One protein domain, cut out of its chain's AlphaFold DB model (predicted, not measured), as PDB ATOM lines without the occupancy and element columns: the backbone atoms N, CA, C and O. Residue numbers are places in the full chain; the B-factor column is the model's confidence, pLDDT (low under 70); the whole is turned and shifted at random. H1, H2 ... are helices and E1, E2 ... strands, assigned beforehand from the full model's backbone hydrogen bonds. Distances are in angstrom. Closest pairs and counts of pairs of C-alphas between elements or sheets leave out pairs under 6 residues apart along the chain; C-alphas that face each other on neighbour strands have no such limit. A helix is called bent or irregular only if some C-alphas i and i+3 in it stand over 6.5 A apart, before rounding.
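This is residues 44 to 120 of the 120 residues of an uncharacterized protein of Blumeria graminis f. sp. hordei (UniProt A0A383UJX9). One long helix, H1, runs along the long axis of a loose model, with a small two-strand hairpin, E1 and E2, at its first end and a short helix, H2, past its far end, set at an angle to it. From H2 a long stretch without named elements, residues 88 to 120, folds back along the length of H1, makes a loop away from it on the way, and ends in a tail beyond the hairpin end. The printed part has 77 residues, with the named elements E1, E2, H1 and H2 in that order along the chain; the sheet E1 - E2 is antiparallel. The class is mostly helix, though under half of the printed residues, 35 of 77, are in named elements. The whole is loose, with a radius of gyration of the C-alphas of 15.1 A, and elongated, with spans of 49 by 27 by 20 A.

E1 is residues 47 to 49, and its C-alpha 47 stands at (-29.176, 50.473, 31.071). E2 is residues 52 to 54. H1 is residues 56 to 75, 27.8 A from C-alpha 56 at (-27.237, 50.306, 24.347) to C-alpha 75. H1 is irregular, but only just: C-alphas 58 and 61 are 6.8 A apart. H2 is residues 79 to 87, 12.0 A long, and ends with C-alpha 87 at (-51.579, 33.008, 13.034).

E1 and E2 are a hairpin of antiparallel strands, their directions at 156 degrees. N 47 and O 54, and N 54 and O 47, are within hydrogen-bond range, each pair at 2.8 A. The closest C-alphas of E1 and H1 are those of Tyr 47 and Ile 56, 7.0 A apart. H1 and H2 are close but not clearly touching; their closest C-alphas, those of Arg 73 and Leu 81, are 7.1 A apart. Their lines stand at a steep tilt of 46 degrees, opposite ways. H2 is apart from E1 and E2. In H2 every O i to N i+4 pair is within hydrogen-bond range; in H1 14 of 16 are. Residues 94 to 95 pair with residues 109 to 110, antiparallel.

The two C-alphas farthest apart are those of Gly 78 and Lys 120, at 50.2 A; Lys 120 is the chain's last residue. The printed part has no cut. The links E1 to E2, E2 to H1 and H1 to H2 are tight. The mean pLDDT of the printed part is 72.0, and 25 residues are under 70: residues 44 to 45, 79 to 93 and 113 to 120.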
ATOM      1  N   HIS A  44     -22.651  57.049  26.338       54.66
ATOM      2  CA  HIS A  44     -23.900  56.310  26.466       54.66
ATOM      3  C   HIS A  44     -23.572  54.936  27.066       54.66
ATOM      4  O   HIS A  44     -23.124  54.037  26.358       54.66
ATOM      5  N   VAL A  45     -23.712  54.811  28.384       65.00
ATOM      6  CA  VAL A  45     -23.593  53.568  29.138       65.00
ATOM      7  C   VAL A  45     -25.030  53.112  29.267       65.00
ATOM      8  O   VAL A  45     -25.815  53.878  29.804       65.00
ATOM      9  N   GLY A  46     -25.376  51.975  28.660       71.56
ATOM     10  CA  GLY A  46     -26.754  51.607  28.323       71.56
ATOM     11  C   GLY A  46     -27.763  51.673  29.472       71.56
ATOM     12  O   GLY A  46     -28.223  52.748  29.829       71.56
ATOM     13  N   TYR A  47     -28.188  50.532  29.996       79.75
ATOM     14  CA  TYR A  47     -29.176  50.473  31.071       79.75
ATOM     15  C   TYR A  47     -28.635  49.604  32.199       79.75
ATOM     16  O   TYR A  47     -28.046  48.553  31.950       79.75
ATOM     17  N   GLN A  48     -28.807  50.055  33.440       77.75
ATOM     18  CA  GLN A  48     -28.507  49.246  34.614       77.75
ATOM     19  C   GLN A  48     -29.814  48.672  35.156       77.75
ATOM     20  O   GLN A  48     -30.654  49.402  35.680       77.75
ATOM     21  N   CYS A  49     -29.971  47.362  35.015       78.81
ATOM     22  CA  CYS A  49     -31.107  46.600  35.503       78.81
ATOM     23  C   CYS A  49     -30.658  45.845  36.756       78.81
ATOM     24  O   CYS A  49     -30.050  44.782  36.657       78.81
ATOM     25  N   LEU A  50     -30.926  46.407  37.941       81.62
ATOM     26  CA  LEU A  50     -30.445  45.871  39.223       81.62
ATOM     27  C   LEU A  50     -28.905  45.704  39.223       81.62
ATOM     28  O   LEU A  50     -28.167  46.693  39.163       81.62
ATOM     29  N   SER A  51     -28.417  44.462  39.289       76.00
ATOM     30  CA  SER A  51     -26.998  44.090  39.226       76.00
ATOM     31  C   SER A  51     -26.465  43.935  37.798       76.00
ATOM     32  O   SER A  51     -25.250  43.943  37.602       76.00
ATOM     33  N   SER A  52     -27.348  43.819  36.806       74.25
ATOM     34  CA  SER A  52     -26.986  43.653  35.404       74.25
ATOM     35  C   SER A  52     -26.776  45.007  34.731       74.25
ATOM     36  O   SER A  52     -27.518  45.970  34.951       74.25
ATOM     37  N   ARG A  53     -25.741  45.098  33.896       75.62
ATOM     38  CA  ARG A  53     -25.462  46.269  33.062       75.62
ATOM     39  C   ARG A  53     -25.572  45.847  31.614       75.62
ATOM     40  O   ARG A  53     -24.796  45.018  31.159       75.62
ATOM     41  N   VAL A  54     -26.486  46.471  30.888       75.62
ATOM     42  CA  VAL A  54     -26.709  46.188  29.475       75.62
ATOM     43  C   VAL A  54     -26.229  47.364  28.640       75.62
ATOM     44  O   VAL A  54     -26.503  48.523  28.956       75.62
ATOM     45  N   ASN A  55     -25.504  47.091  27.556       80.12
ATOM     46  CA  ASN A  55     -25.056  48.135  26.647       80.12
ATOM     47  C   ASN A  55     -26.181  48.528  25.676       80.12
ATOM     48  O   ASN A  55     -26.936  47.693  25.184       80.12
ATOM     49  N   ILE A  56     -26.259  49.814  25.325       80.19
ATOM     50  CA  ILE A  56     -27.237  50.306  24.347       80.19
ATOM     51  C   ILE A  56     -27.039  49.675  22.963       80.19
ATOM     52  O   ILE A  56     -27.984  49.586  22.183       80.19
ATOM     53  N   ARG A  57     -25.811  49.246  22.637       79.75
ATOM     54  CA  ARG A  57     -25.512  48.548  21.379       79.75
ATOM     55  C   ARG A  57     -26.205  47.189  21.308       79.75
ATOM     56  O   ARG A  57     -26.765  46.881  20.261       79.75
ATOM     57  N   ASP A  58     -26.227  46.463  22.421       77.44
ATOM     58  CA  ASP A  58     -26.802  45.117  22.518       77.44
ATOM     59  C   ASP A  58     -28.332  45.175  22.410       77.44
ATOM     60  O   ASP A  58     -28.956  44.341  21.765       77.44
ATOM     61  N   ILE A  59     -28.937  46.236  22.956       79.44
ATOM     62  CA  ILE A  59     -30.392  46.450  22.942       79.44
ATOM     63  C   ILE A  59     -30.889  47.077  21.627       79.44
ATOM     64  O   ILE A  59     -32.072  46.992  21.296       79.44
ATOM     65  N   ARG A  60     -30.015  47.726  20.845       82.75
ATOM     66  CA  ARG A  60     -30.418  48.499  19.655       82.75
ATOM     67  C   ARG A  60     -31.179  47.654  18.632       82.75
ATOM     68  O   ARG A  60     -32.145  48.142  18.046       82.75
ATOM     69  N   SER A  61     -30.728  46.428  18.383       80.88
ATOM     70  CA  SER A  61     -31.377  45.505  17.445       80.88
ATOM     71  C   SER A  61     -32.771  45.117  17.937       80.88
ATOM     72  O   SER A  61     -33.727  45.241  17.173       80.88
ATOM     73  N   THR A  62     -32.900  44.753  19.214       80.19
ATOM     74  CA  THR A  62     -34.178  44.430  19.864       80.19
ATOM     75  C   THR A  62     -35.145  45.613  19.817       80.19
ATOM     76  O   THR A  62     -36.274  45.464  19.361       80.19
ATOM     77  N   MET A  63     -34.693  46.826  20.164       79.00
ATOM     78  CA  MET A  63     -35.518  48.040  20.058       79.00
ATOM     79  C   MET A  63     -35.997  48.294  18.626       79.00
ATOM     80  O   MET A  63     -37.154  48.658  18.412       79.00
ATOM     81  N   LYS A  64     -35.121  48.102  17.632       83.56
ATOM     82  CA  LYS A  64     -35.487  48.259  16.220       83.56
ATOM     83  C   LYS A  64     -36.522  47.213  15.795       83.56
ATOM     84  O   LYS A  64     -37.482  47.569  15.113       83.56
ATOM     85  N   GLY A  65     -36.357  45.963  16.227       78.50
ATOM     86  CA  GLY A  65     -37.318  44.882  16.006       78.50
ATOM     87  C   GLY A  65     -38.688  45.207  16.600       78.50
ATOM     88  O   GLY A  65     -39.683  45.219  15.876       78.50
ATOM     89  N   ALA A  66     -38.731  45.579  17.881       77.25
ATOM     90  CA  ALA A  66     -39.961  45.965  18.570       77.25
ATOM     91  C   ALA A  66     -40.679  47.136  17.869       77.25
ATOM     92  O   ALA A  66     -41.895  47.102  17.678       77.25
ATOM     93  N   CYS A  67     -39.930  48.141  17.401       79.62
ATOM     94  CA  CYS A  67     -40.494  49.279  16.671       79.62
ATOM     95  C   CYS A  67     -41.138  48.863  15.334       79.62
ATOM     96  O   CYS A  67     -42.254  49.282  15.018       79.62
ATOM     97  N   GLU A  68     -40.484  47.986  14.565       82.06
ATOM     98  CA  GLU A  68     -41.047  47.445  13.321       82.06
ATOM     99  C   GLU A  68     -42.306  46.601  13.569       82.06
ATOM    100  O   GLU A  68     -43.269  46.688  12.800       82.06
ATOM    101  N   HIS A  69     -42.345  45.830  14.659       76.19
ATOM    102  CA  HIS A  69     -43.539  45.083  15.063       76.19
ATOM    103  C   HIS A  69     -44.713  46.012  15.392       76.19
ATOM    104  O   HIS A  69     -45.817  45.812  14.877       76.19
ATOM    105  N   ILE A  70     -44.476  47.077  16.165       76.75
ATOM    106  CA  ILE A  70     -45.494  48.094  16.466       76.75
ATOM    107  C   ILE A  70     -45.981  48.765  15.176       76.75
ATOM    108  O   ILE A  70     -47.189  48.934  14.983       76.75
ATOM    109  N   ARG A  71     -45.069  49.108  14.258       79.81
ATOM    110  CA  ARG A  71     -45.413  49.725  12.970       79.81
ATOM    111  C   ARG A  71     -46.316  48.824  12.132       79.81
ATOM    112  O   ARG A  71     -47.358  49.277  11.663       79.81
ATOM    113  N   LYS A  72     -45.961  47.541  11.993       75.75
ATOM    114  CA  LYS A  72     -46.775  46.547  11.275       75.75
ATOM    115  C   LYS A  72     -48.156  46.375  11.911       75.75
ATOM    116  O   LYS A  72     -49.138  46.259  11.183       75.75
ATOM    117  N   ARG A  73     -48.252  46.405  13.246       71.19
ATOM    118  CA  ARG A  73     -49.534  46.327  13.965       71.19
ATOM    119  C   ARG A  73     -50.413  47.551  13.706       71.19
ATOM    120  O   ARG A  73     -51.586  47.380  13.407       71.19
ATOM    121  N   LYS A  74     -49.847  48.765  13.752       73.19
ATOM    122  CA  LYS A  74     -50.581  50.019  13.481       73.19
ATOM    123  C   LYS A  74     -51.078  50.129  12.034       73.19
ATOM    124  O   LYS A  74     -52.088  50.780  11.789       73.19
ATOM    125  N   GLN A  75     -50.381  49.508  11.081       76.38
ATOM    126  CA  GLN A  75     -50.795  49.488   9.674       76.38
ATOM    127  C   GLN A  75     -51.937  48.505   9.387       76.38
ATOM    128  O   GLN A  75     -52.709  48.722   8.453       76.38
ATOM    129  N   LYS A  76     -52.068  47.435  10.177       70.94
ATOM    130  CA  LYS A  76     -53.158  46.468  10.035       70.94
ATOM    131  C   LYS A  76     -54.427  47.014  10.684       70.94
ATOM    132  O   LYS A  76     -54.382  47.596  11.761       70.94
ATOM    133  N   LYS A  77     -55.571  46.837  10.023       71.94
ATOM    134  CA  LYS A  77     -56.891  47.243  10.534       71.94
ATOM    135  C   LYS A  77     -57.871  46.072  10.474       71.94
ATOM    136  O   LYS A  77     -57.792  45.229   9.576       71.94
ATOM    137  N   GLY A  78     -58.796  46.038  11.433       70.19
ATOM    138  CA  GLY A  78     -59.915  45.092  11.473       70.19
ATOM    139  C   GLY A  78     -59.485  43.624  11.544       70.19
ATOM    140  O   GLY A  78     -58.576  43.262  12.289       70.19
ATOM    141  N   PHE A  79     -60.127  42.779  10.738       67.38
ATOM    142  CA  PHE A  79     -59.966  41.319  10.761       67.38
ATOM    143  C   PHE A  79     -58.529  40.837  10.468       67.38
ATOM    144  O   PHE A  79     -58.111  39.784  10.940       67.38
ATOM    145  N   SER A  80     -57.722  41.641   9.761       66.94
ATOM    146  CA  SER A  80     -56.302  41.338   9.510       66.94
ATOM    147  C   SER A  80     -55.432  41.363  10.776       66.94
ATOM    148  O   SER A  80     -54.393  40.705  10.823       66.94
ATOM    149  N   LEU A  81     -55.851  42.121  11.793       68.75
ATOM    150  CA  LEU A  81     -55.195  42.209  13.097       68.75
ATOM    151  C   LEU A  81     -55.518  40.961  13.926       68.75
ATOM    152  O   LEU A  81     -54.612  40.348  14.473       68.75
ATOM    153  N   PHE A  82     -56.780  40.521  13.891       67.38
ATOM    154  CA  PHE A  82     -57.232  39.272  14.511       67.38
ATOM    155  C   PHE A  82     -56.518  38.045  13.928       67.38
ATOM    156  O   PHE A  82     -55.996  37.225  14.674       67.38
ATOM    157  N   LEU A  83     -56.404  37.955  12.597       68.12
ATOM    158  CA  LEU A  83     -55.649  36.880  11.939       68.12
ATOM    159  C   LEU A  83     -54.149  36.939  12.244       68.12
ATOM    160  O   LEU A  83     -53.501  35.902  12.317       68.12
ATOM    161  N   PHE A  84     -53.580  38.132  12.419       67.44
ATOM    162  CA  PHE A  84     -52.179  38.267  12.809       67.44
ATOM    163  C   PHE A  84     -51.940  37.861  14.264       67.44
ATOM    164  O   PHE A  84     -50.917  37.251  14.537       67.44
ATOM    165  N   ASP A  85     -52.871  38.149  15.168       64.25
ATOM    166  CA  ASP A  85     -52.779  37.706  16.561       64.25
ATOM    167  C   ASP A  85     -53.032  36.181  16.689       64.25
ATOM    168  O   ASP A  85     -52.456  35.550  17.570       64.25
ATOM    169  N   LEU A  86     -53.825  35.567  15.792       65.12
ATOM    170  CA  LEU A  86     -54.078  34.112  15.771       65.12
ATOM    171  C   LEU A  86     -52.983  33.286  15.071       65.12
ATOM    172  O   LEU A  86     -52.630  32.209  15.542       65.12
ATOM    173  N   PHE A  87     -52.499  33.750  13.914       62.75
ATOM    174  CA  PHE A  87     -51.579  33.008  13.034       62.75
ATOM    175  C   PHE A  87     -50.173  33.609  12.967       62.75
ATOM    176  O   PHE A  87     -49.260  32.994  12.411       62.75
ATOM    177  N   GLY A  88     -49.971  34.817  13.491       54.31
ATOM    178  CA  GLY A  88     -48.639  35.376  13.668       54.31
ATOM    179  C   GLY A  88     -47.941  34.568  14.746       54.31
ATOM    180  O   GLY A  88     -48.284  34.684  15.916       54.31
ATOM    181  N   GLY A  89     -47.001  33.715  14.326       54.06
ATOM    182  CA  GLY A  89     -46.184  32.885  15.211       54.06
ATOM    183  C   GLY A  89     -45.592  33.662  16.395       54.06
ATOM    184  O   GLY A  89     -45.610  34.892  16.386       54.06
ATOM    185  N   PRO A  90     -45.056  32.953  17.404       48.47
ATOM    186  CA  PRO A  90     -44.879  33.430  18.776       48.47
ATOM    187  C   PRO A  90     -44.358  34.865  18.817       48.47
ATOM    188  O   PRO A  90     -43.170  35.135  18.636       48.47
ATOM    189  N   ILE A  91     -45.280  35.804  19.021       53.84
ATOM    190  CA  ILE A  91     -44.945  37.208  19.180       53.84
ATOM    191  C   ILE A  91     -44.272  37.287  20.552       53.84
ATOM    192  O   ILE A  91     -44.934  37.208  21.582       53.84
ATOM    193  N   SER A  92     -42.937  37.396  20.565       56.38
ATOM    194  CA  SER A  92     -42.118  37.587  21.782       56.38
ATOM    195  C   SER A  92     -42.570  38.806  22.603       56.38
ATOM    196  O   SER A  92     -42.328  38.911  23.804       56.38
ATOM    197  N   VAL A  93     -43.284  39.716  21.944       62.91
ATOM    198  CA  VAL A  93     -43.686  41.005  22.471       62.91
ATOM    199  C   VAL A  93     -44.985  40.889  23.274       62.91
ATOM    200  O   VAL A  93     -46.077  40.765  22.716       62.91
ATOM    201  N   LYS A  94     -44.871  40.948  24.603       72.56
ATOM    202  CA  LYS A  94     -46.011  40.902  25.533       72.56
ATOM    203  C   LYS A  94     -46.473  42.318  25.898       72.56
ATOM    204  O   LYS A  94     -45.643  43.227  25.958       72.56
ATOM    205  N   PRO A  95     -47.772  42.541  26.167       75.94
ATOM    206  CA  PRO A  95     -48.227  43.810  26.728       75.94
ATOM    207  C   PRO A  95     -47.591  44.023  28.104       75.94
ATOM    208  O   PRO A  95     -47.463  43.079  28.885       75.94
ATOM    209  N   PHE A  96     -47.181  45.253  28.400       81.88
ATOM    210  CA  PHE A  96     -46.642  45.576  29.716       81.88
ATOM    211  C   PHE A  96     -47.801  45.701  30.725       81.88
ATOM    212  O   PHE A  96     -48.745  46.418  30.429       81.88
ATOM    213  N   PRO A  97     -47.810  45.008  31.879       78.88
ATOM    214  CA  PRO A  97     -48.955  45.028  32.795       78.88
ATOM    215  C   PRO A  97     -48.983  46.267  33.705       78.88
ATOM    216  O   PRO A  97     -50.054  46.730  34.074       78.88
ATOM    217  N   GLU A  98     -47.824  46.844  34.045       84.81
ATOM    218  CA  GLU A  98     -47.707  47.954  35.012       84.81
ATOM    219  C   GLU A  98     -47.658  49.338  34.337       84.81
ATOM    220  O   GLU A  98     -47.018  50.266  34.824       84.81
ATOM    221  N   ILE A  99     -48.330  49.496  33.193       84.44
ATOM    222  CA  ILE A  99     -48.246  50.700  32.346       84.44
ATOM    223  C   ILE A  99     -48.518  51.986  33.137       84.44
ATOM    224  O   ILE A  99     -47.741  52.938  33.065       84.44
ATOM    225  N   GLU A 100     -49.600  51.998  33.917       83.00
ATOM    226  CA  GLU A 100     -50.066  53.178  34.652       83.00
ATOM    227  C   GLU A 100     -49.087  53.600  35.750       83.00
ATOM    228  O   GLU A 100     -48.839  54.787  35.947       83.00
ATOM    229  N   LYS A 101     -48.463  52.625  36.415       88.06
ATOM    230  CA  LYS A 101     -47.517  52.855  37.512       88.06
ATOM    231  C   LYS A 101     -46.217  53.500  37.037       88.06
ATOM    232  O   LYS A 101     -45.616  54.283  37.765       88.06
ATOM    233  N   PHE A 102     -45.787  53.170  35.822       83.19
ATOM    234  CA  PHE A 102     -44.551  53.686  35.235       83.19
ATOM    235  C   PHE A 102     -44.781  54.846  34.253       83.19
ATOM    236  O   PHE A 102     -43.824  55.340  33.660       83.19
ATOM    237  N   GLY A 103     -46.028  55.302  34.080       85.81
ATOM    238  CA  GLY A 103     -46.365  56.410  33.181       85.81
ATOM    239  C   GLY A 103     -46.158  56.090  31.697       85.81
ATOM    240  O   GLY A 103     -45.896  56.988  30.897       85.81
ATOM    241  N   PHE A 104     -46.242  54.814  31.319       83.56
ATOM    242  CA  PHE A 104     -46.103  54.387  29.930       83.56
ATOM    243  C   PHE A 104     -47.407  54.610  29.134       83.56
ATOM    244  O   PHE A 104     -48.487  54.768  29.707       83.56
ATOM    245  N   PRO A 105     -47.350  54.642  27.792       81.12
ATOM    246  CA  PRO A 105     -48.556  54.682  26.968       81.12
ATOM    247  C   PRO A 105     -49.310  53.341  27.012       81.12
ATOM    248  O   PRO A 105     -48.703  52.287  27.163       81.12
ATOM    249  N   LYS A 106     -50.639  53.359  26.839       75.62
ATOM    250  CA  LYS A 106     -51.508  52.163  26.958       75.62
ATOM    251  C   LYS A 106     -51.176  51.027  25.980       75.62
ATOM    252  O   LYS A 106     -51.545  49.886  26.228       75.62
ATOM    253  N   ASP A 107     -50.499  51.328  24.875       74.06
ATOM    254  CA  ASP A 107     -50.018  50.358  23.884       74.06
ATOM    255  C   ASP A 107     -48.574  49.888  24.146       74.06
ATOM    256  O   ASP A 107     -47.970  49.240  23.282       74.06
ATOM    257  N   ALA A 108     -48.025  50.193  25.330       78.31
ATOM    258  CA  ALA A 108     -46.688  49.790  25.734       78.31
ATOM    259  C   ALA A 108     -46.538  48.270  25.777       78.31
ATOM    260  O   ALA A 108     -47.377  47.511  26.269       78.31
ATOM    261  N   GLN A 109     -45.404  47.842  25.251       77.25
ATOM    262  CA  GLN A 109     -45.063  46.455  25.034       77.25
ATOM    263  C   GLN A 109     -43.652  46.203  25.554       77.25
ATOM    264  O   GLN A 109     -42.804  47.096  25.527       77.25
ATOM    265  N   MET A 110     -43.416  44.982  26.018       75.50
ATOM    266  CA  MET A 110     -42.116  44.511  26.476       75.50
ATOM    267  C   MET A 110     -41.600  43.424  25.540       75.50
ATOM    268  O   MET A 110     -42.376  42.610  25.042       75.50
ATOM    269  N   ASP A 111     -40.290  43.408  25.329       74.69
ATOM    270  CA  ASP A 111     -39.599  42.354  24.596       74.69
ATOM    271  C   ASP A 111     -38.351  41.936  25.374       74.69
ATOM    272  O   ASP A 111     -37.802  42.719  26.158       74.69
ATOM    273  N   ALA A 112     -37.923  40.693  25.179       72.75
ATOM    274  CA  ALA A 112     -36.765  40.153  25.866       72.75
ATOM    275  C   ALA A 112     -35.494  40.849  25.367       72.75
ATOM    276  O   ALA A 112     -35.147  40.808  24.184       72.75
ATOM    277  N   VAL A 113     -34.774  41.481  26.288       69.19
ATOM    278  CA  VAL A 113     -33.431  41.977  26.010       69.19
ATOM    279  C   VAL A 113     -32.463  40.804  26.150       69.19
ATOM    280  O   VAL A 113     -32.460  40.170  27.205       69.19
ATOM    281  N   PRO A 114     -31.642  40.500  25.130       65.00
ATOM    282  CA  PRO A 114     -30.581  39.524  25.294       65.00
ATOM    283  C   PRO A 114     -29.597  40.066  26.331       65.00
ATOM    284  O   PRO A 114     -28.986  41.118  26.129       65.00
ATOM    285  N   GLU A 115     -29.468  39.380  27.462       60.38
ATOM    286  CA  GLU A 115     -28.432  39.709  28.432       60.38
ATOM    287  C   GLU A 115     -27.077  39.423  27.782       60.38
ATOM    288  O   GLU A 115     -26.787  38.288  27.389       60.38
ATOM    289  N   SER A 116     -26.234  40.449  27.631       58.53
ATOM    290  CA  SER A 116     -24.824  40.195  27.380       58.53
ATOM    291  C   SER A 116     -24.272  39.532  28.635       58.53
ATOM    292  O   SER A 116     -24.231  40.139  29.705       58.53
ATOM    293  N   PHE A 117     -23.907  38.251  28.522       47.38
ATOM    294  CA  PHE A 117     -23.231  37.534  29.598       47.38
ATOM    295  C   PHE A 117     -22.081  38.405  30.112       47.38
ATOM    296  O   PHE A 117     -21.304  38.908  29.289       47.38
ATOM    297  N   PRO A 118     -21.945  38.605  31.435       46.59
ATOM    298  CA  PRO A 118     -20.797  39.314  31.960       46.59
ATOM    299  C   PRO A 118     -19.550  38.557  31.509       46.59
ATOM    300  O   PRO A 118     -19.332  37.402  31.880       46.59
ATOM    301  N   SER A 119     -18.754  39.198  30.655       44.88
ATOM    302  CA  SER A 119     -17.392  38.761  30.391       44.88
ATOM    303  C   SER A 119     -16.668  38.860  31.731       44.88
ATOM    304  O   SER A 119     -16.549  39.961  32.270       44.88
ATOM    305  N   LYS A 120     -16.323  37.706  32.311       39.06
ATOM    306  CA  LYS A 120     -15.445  37.629  33.482       39.06
ATOM    307  C   LYS A 120     -14.117  38.317  33.194       39.06
ATOM    308  O   LYS A 120     -13.631  38.168  32.050       39.06
TER     309      LYS A 120